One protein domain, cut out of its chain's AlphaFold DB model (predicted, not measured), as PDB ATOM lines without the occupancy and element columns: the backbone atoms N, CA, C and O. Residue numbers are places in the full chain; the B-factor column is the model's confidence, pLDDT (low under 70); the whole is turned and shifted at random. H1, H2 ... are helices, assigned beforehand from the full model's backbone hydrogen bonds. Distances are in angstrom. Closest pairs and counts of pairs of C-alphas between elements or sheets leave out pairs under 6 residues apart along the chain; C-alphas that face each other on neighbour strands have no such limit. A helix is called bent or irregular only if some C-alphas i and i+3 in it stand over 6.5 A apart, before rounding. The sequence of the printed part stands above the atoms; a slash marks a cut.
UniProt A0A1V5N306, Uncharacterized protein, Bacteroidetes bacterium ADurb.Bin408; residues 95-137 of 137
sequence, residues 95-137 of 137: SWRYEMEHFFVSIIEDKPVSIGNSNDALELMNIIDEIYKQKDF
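Overview. This is residues 95 to 137 of the 137 residues of an uncharacterized protein of Bacteroidetes bacterium ADurb.Bin408 (UniProt A0A1V5N306). Two separate helices make an open hook: H1 forms the short limb at one end, the chain turns through the link of residues 109 to 117, and H2 runs away from there as a long arm. Residues 117 to 137, which hold H2 and the tail after it, stick out from the rest, and this arm makes most of the length. The printed part has 43 residues, with two named helices in the order H1, H2 and no named strand; the class is all helix. The whole is extended, with a radius of gyration of the C-alphas of 15.2 A, and the C-alphas span 48 by 20 by 9 A.

Arrangement. H1, residues 95 to 108, and H2, residues 118 to 133, are apart, with no C-alpha of the one within 8 A of the other. A short link of 9 residues joins them. Residues 117 to 137, of which 118 to 133 belong to H2, stand free: they have no C-alpha 8 or more residues apart along the chain within 10 A. In H1 and H2 every O i to N i+4 pair is within hydrogen-bond range.

Along the chain. H1 begins at C-alpha 95, (244.482, 270.664, 222.109), and ends at C-alpha 108, (231.567, 255.285, 222.341), a length of 20.1 A. H2, the longest helix with 16 residues, measures 22.6 A from C-alpha 118 at (241.601, 259.191, 207.037) to C-alpha 133 at (256.894, 266.700, 192.185). Neither helix is bent.

Size, cuts and confidence. The two C-alphas farthest apart are those of Glu 109 and Phe 137, at 49.2 A. The C-alphas of Ser 95 and Phe 137, the first and last printed, are 36.7 A apart. The printed part has no cut, and Phe 137 is the chain's last residue. The mean pLDDT of the printed part is 93.2, and residues 136 to 137 are under 70.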
ATOM      1  N   SER A  95     244.621 271.250 223.450       90.94
ATOM      2  CA  SER A  95     244.482 270.664 222.109       90.94
ATOM      3  C   SER A  95     244.457 269.138 222.153       90.94
ATOM      4  O   SER A  95     243.483 268.528 221.724       90.94
ATOM      5  N   TRP A  96     245.455 268.532 222.801       92.88
ATOM      6  CA  TRP A  96     245.542 267.079 222.957       92.88
ATOM      7  C   TRP A  96     244.330 266.487 223.679       92.88
ATOM      8  O   TRP A  96     243.807 265.446 223.289       92.88
ATOM      9  N   ARG A  97     243.853 267.158 224.733       95.75
ATOM     10  CA  ARG A  97     242.675 266.699 225.473       95.75
ATOM     11  C   ARG A  97     241.438 266.693 224.573       95.75
ATOM     12  O   ARG A  97     240.714 265.706 224.585       95.75
ATOM     13  N   TYR A  98     241.222 267.749 223.788       95.12
ATOM     14  CA  TYR A  98     240.088 267.832 222.867       95.12
ATOM     15  C   TYR A  98     240.155 266.784 221.752       95.12
ATOM     16  O   TYR A  98     239.129 266.192 221.426       95.12
ATOM     17  N   GLU A  99     241.340 266.507 221.206       95.38
ATOM     18  CA  GLU A  99     241.528 265.444 220.209       95.38
ATOM     19  C   GLU A  99     241.221 264.058 220.794       95.38
ATOM     20  O   GLU A  99     240.487 263.274 220.194       95.38
ATOM     21  N   MET A 100     241.705 263.772 222.007       96.25
ATOM     22  CA  MET A 100     241.416 262.507 222.686       96.25
ATOM     23  C   MET A 100     239.936 262.365 223.055       96.25
ATOM     24  O   MET A 100     239.363 261.290 222.890       96.25
ATOM     25  N   GLU A 101     239.300 263.436 223.534       96.56
ATOM     26  CA  GLU A 101     237.857 263.464 223.796       96.56
ATOM     27  C   GLU A 101     237.064 263.181 222.513       96.56
ATOM     28  O   GLU A 101     236.181 262.325 222.524       96.56
ATOM     29  N   HIS A 102     237.410 263.830 221.395       96.25
ATOM     30  CA  HIS A 102     236.776 263.595 220.093       96.25
ATOM     31  C   HIS A 102     236.938 262.146 219.622       96.25
ATOM     32  O   HIS A 102     235.962 261.538 219.173       96.25
ATOM     33  N   PHE A 103     238.125 261.565 219.796       96.06
ATOM     34  CA  PHE A 103     238.396 260.165 219.481       96.06
ATOM     35  C   PHE A 103     237.516 259.206 220.298       96.06
ATOM     36  O   PHE A 103     236.816 258.367 219.727       96.06
ATOM     37  N   PHE A 104     237.495 259.347 221.629       97.19
ATOM     38  CA  PHE A 104     236.692 258.473 222.488       97.19
ATOM     39  C   PHE A 104     235.191 258.639 222.247       97.19
ATOM     40  O   PHE A 104     234.484 257.636 222.174       97.19
ATOM     41  N   VAL A 105     234.706 259.874 222.083       96.81
ATOM     42  CA  VAL A 105     233.295 260.152 221.773       96.81
ATOM     43  C   VAL A 105     232.891 259.496 220.457       96.81
ATOM     44  O   VAL A 105     231.835 258.873 220.395       96.81
ATOM     45  N   SER A 106     233.738 259.573 219.426       97.06
ATOM     46  CA  SER A 106     233.456 258.948 218.129       97.06
ATOM     47  C   SER A 106     233.277 257.430 218.249       97.06
ATOM     48  O   SER A 106     232.377 256.874 217.628       97.06
ATOM     49  N   ILE A 107     234.073 256.766 219.098       96.94
ATOM     50  CA  ILE A 107     233.973 255.318 219.343       96.94
ATOM     51  C   ILE A 107     232.752 254.967 220.197       96.94
ATOM     52  O   ILE A 107     231.987 254.075 219.847       96.94
ATOM     53  N   ILE A 108     232.593 255.630 221.346       98.38
ATOM     54  CA  ILE A 108     231.567 255.285 222.341       98.38
ATOM     55  C   ILE A 108     230.166 255.556 221.793       98.38
ATOM     56  O   ILE A 108     229.243 254.787 222.055       98.38
ATOM     57  N   GLU A 109     230.005 256.651 221.053       97.81
ATOM     58  CA  GLU A 109     228.711 257.091 220.533       97.81
ATOM     59  C   GLU A 109     228.457 256.647 219.085       97.81
ATOM     60  O   GLU A 109     227.438 257.038 218.520       97.81
ATOM     61  N   ASP A 110     229.363 255.857 218.492       97.00
ATOM     62  CA  ASP A 110     229.319 255.420 217.087       97.00
ATOM     63  C   ASP A 110     229.079 256.594 216.117       97.00
ATOM     64  O   ASP A 110     228.210 256.583 215.241       97.00
ATOM     65  N   LYS A 111     229.828 257.681 216.334       95.75
ATOM     66  CA  LYS A 111     229.731 258.909 215.543       95.75
ATOM     67  C   LYS A 111     230.829 258.961 214.483       95.75
ATOM     68  O   LYS A 111     231.961 258.553 214.743       95.75
ATOM     69  N   PRO A 112     230.538 259.531 213.300       94.56
ATOM     70  CA  PRO A 112     231.558 259.728 212.284       94.56
ATOM     71  C   PRO A 112     232.651 260.682 212.782       94.56
ATOM     72  O   PRO A 112     232.363 261.722 213.381       94.56
ATOM     73  N   VAL A 113     233.905 260.355 212.464       95.81
ATOM     74  CA  VAL A 113     235.063 261.215 212.737       95.81
ATOM     75  C   VAL A 113     234.988 262.442 211.826       95.81
ATOM     76  O   VAL A 113     235.237 262.364 210.625       95.81
ATOM     77  N   SER A 114     234.603 263.582 212.395       91.19
ATOM     78  CA  SER A 114     234.313 264.813 211.647       91.19
ATOM     79  C   SER A 114     235.531 265.680 211.319       91.19
ATOM     80  O   SER A 114     235.436 266.532 210.441       91.19
ATOM     81  N   ILE A 115     236.641 265.508 212.036       91.62
ATOM     82  CA  ILE A 115     237.862 266.315 211.917       91.62
ATOM     83  C   ILE A 115     239.053 265.362 211.992       91.62
ATOM     84  O   ILE A 115     239.086 264.520 212.888       91.62
ATOM     85  N   GLY A 116     240.016 265.489 211.078       92.06
ATOM     86  CA  GLY A 116     241.251 264.698 211.112       92.06
ATOM     87  C   GLY A 116     241.024 263.225 210.777       92.06
ATOM     88  O   GLY A 116     241.664 262.349 211.353       92.06
ATOM     89  N   ASN A 117     240.078 262.937 209.881       95.00
ATOM     90  CA  ASN A 117     239.783 261.566 209.467       95.00
ATOM     91  C   ASN A 117     240.781 261.071 208.396       95.00
ATOM     92  O   ASN A 117     241.622 261.814 207.890       95.00
ATOM     93  N   SER A 118     240.688 259.792 208.019       96.19
ATOM     94  CA  SER A 118     241.601 259.191 207.037       96.19
ATOM     95  C   SER A 118     241.489 259.781 205.627       96.19
ATOM     96  O   SER A 118     242.459 259.722 204.876       96.19
ATOM     97  N   ASN A 119     240.333 260.337 205.251       96.69
ATOM     98  CA  ASN A 119     240.184 261.028 203.970       96.69
ATOM     99  C   ASN A 119     240.928 262.366 204.002       96.69
ATOM    100  O   ASN A 119     241.664 262.648 203.062       96.69
ATOM    101  N   ASP A 120     240.824 263.126 205.099       95.62
ATOM    102  CA  ASP A 120     241.588 264.371 205.282       95.62
ATOM    103  C   ASP A 120     243.100 264.094 205.177       95.62
ATOM    104  O   ASP A 120     243.836 264.815 204.503       95.62
ATOM    105  N   ALA A 121     243.564 263.000 205.798       96.69
ATOM    106  CA  ALA A 121     244.957 262.563 205.719       96.69
ATOM    107  C   ALA A 121     245.373 262.195 204.284       96.69
ATOM    108  O   ALA A 121     246.452 262.582 203.837       96.69
ATOM    109  N   LEU A 122     244.523 261.480 203.542       97.81
ATOM    110  CA  LEU A 122     244.783 261.131 202.146       97.81
ATOM    111  C   LEU A 122     244.862 262.376 201.252       97.81
ATOM    112  O   LEU A 122     245.766 262.484 200.425       97.81
ATOM    113  N   GLU A 123     243.939 263.326 201.414       95.38
ATOM    114  CA  GLU A 123     243.953 264.588 200.670       95.38
ATOM    115  C   GLU A 123     245.223 265.396 200.953       95.38
ATOM    116  O   GLU A 123     245.868 265.868 200.015       95.38
ATOM    117  N   LEU A 124     245.631 265.487 202.225       95.81
ATOM    118  CA  LEU A 124     246.885 266.130 202.615       95.81
ATOM    119  C   LEU A 124     248.092 265.463 201.948       95.81
ATOM    120  O   LEU A 124     248.925 266.160 201.370       95.81
ATOM    121  N   MET A 125     248.183 264.132 201.991       97.62
ATOM    122  CA  MET A 125     249.305 263.405 201.391       97.62
ATOM    123  C   MET A 125     249.384 263.611 199.875       97.62
ATOM    124  O   MET A 125     250.473 263.837 199.359       97.62
ATOM    125  N   ASN A 126     248.249 263.649 199.173       96.50
ATOM    126  CA  ASN A 126     248.230 263.971 197.743       96.50
ATOM    127  C   ASN A 126     248.778 265.381 197.461       96.50
ATOM    128  O   ASN A 126     249.530 265.570 196.507       96.50
ATOM    129  N   ILE A 127     248.431 266.376 198.288       95.56
ATOM    130  CA  ILE A 127     248.967 267.741 198.153       95.56
ATOM    131  C   ILE A 127     250.482 267.743 198.379       95.56
ATOM    132  O   ILE A 127     251.211 268.383 197.622       95.56
ATOM    133  N   ILE A 128     250.961 267.022 199.396       95.12
ATOM    134  CA  ILE A 128     252.392 266.888 199.686       95.12
ATOM    135  C   ILE A 128     253.129 266.239 198.509       95.12
ATOM    136  O   ILE A 128     254.135 266.788 198.061       95.12
ATOM    137  N   ASP A 129     252.609 265.150 197.944       95.56
ATOM    138  CA  ASP A 129     253.202 264.493 196.773       95.56
ATOM    139  C   ASP A 129     253.300 265.443 195.568       95.56
ATOM    140  O   ASP A 129     254.333 265.491 194.898       95.56
ATOM    141  N   GLU A 130     252.266 266.250 195.300       94.19
ATOM    142  CA  GLU A 130     252.305 267.264 194.235       94.19
ATOM    143  C   GLU A 130     253.340 268.367 194.499       94.19
ATOM    144  O   GLU A 130     254.021 268.809 193.571       94.19
ATOM    145  N   ILE A 131     253.511 268.789 195.756       94.31
ATOM    146  CA  ILE A 131     254.569 269.730 196.146       94.31
ATOM    147  C   ILE A 131     255.949 269.112 195.876       94.31
ATOM    148  O   ILE A 131     256.817 269.774 195.305       94.31
ATOM    149  N   TYR A 132     256.150 267.839 196.228       93.06
ATOM    150  CA  TYR A 132     257.409 267.131 195.992       93.06
ATOM    151  C   TYR A 132     257.694 266.855 194.512       93.06
ATOM    152  O   TYR A 132     258.859 266.800 194.134       93.06
ATOM    153  N   LYS A 133     256.681 266.766 193.644       93.00
ATOM    154  CA  LYS A 133     256.894 266.700 192.185       93.00
ATOM    155  C   LYS A 133     257.458 267.993 191.595       93.00
ATOM    156  O   LYS A 133     258.115 267.941 190.564       93.00
ATOM    157  N   GLN A 134     257.207 269.138 192.233       88.44
ATOM    158  CA  GLN A 134     257.751 270.445 191.834       88.44
ATOM    159  C   GLN A 134     259.092 270.758 192.514       88.44
ATOM    160  O   GLN A 134     259.593 271.883 192.456       88.44
ATOM    161  N   LYS A 135     259.655 269.779 193.222       79.81
ATOM    162  CA  LYS A 135     260.941 269.903 193.887       79.81
ATOM    163  C   LYS A 135     262.065 269.781 192.863       79.81
ATOM    164  O   LYS A 135     262.529 268.681 192.582       79.81
ATOM    165  N   ASP A 136     262.541 270.917 192.383       63.53
ATOM    166  CA  ASP A 136     263.819 270.988 191.682       63.53
ATOM    167  C   ASP A 136     264.938 271.297 192.691       63.53
ATOM    168  O   ASP A 136     264.816 272.232 193.493       63.53
ATOM    169  N   PHE A 137     266.006 270.496 192.660       55.72
ATOM    170  CA  PHE A 137     267.291 270.784 193.304       55.72
ATOM    171  C   PHE A 137     268.345 271.079 192.240       55.72
ATOM    172  O   PHE A 137     268.409 270.309 191.255       55.72
TER     173      PHE A 137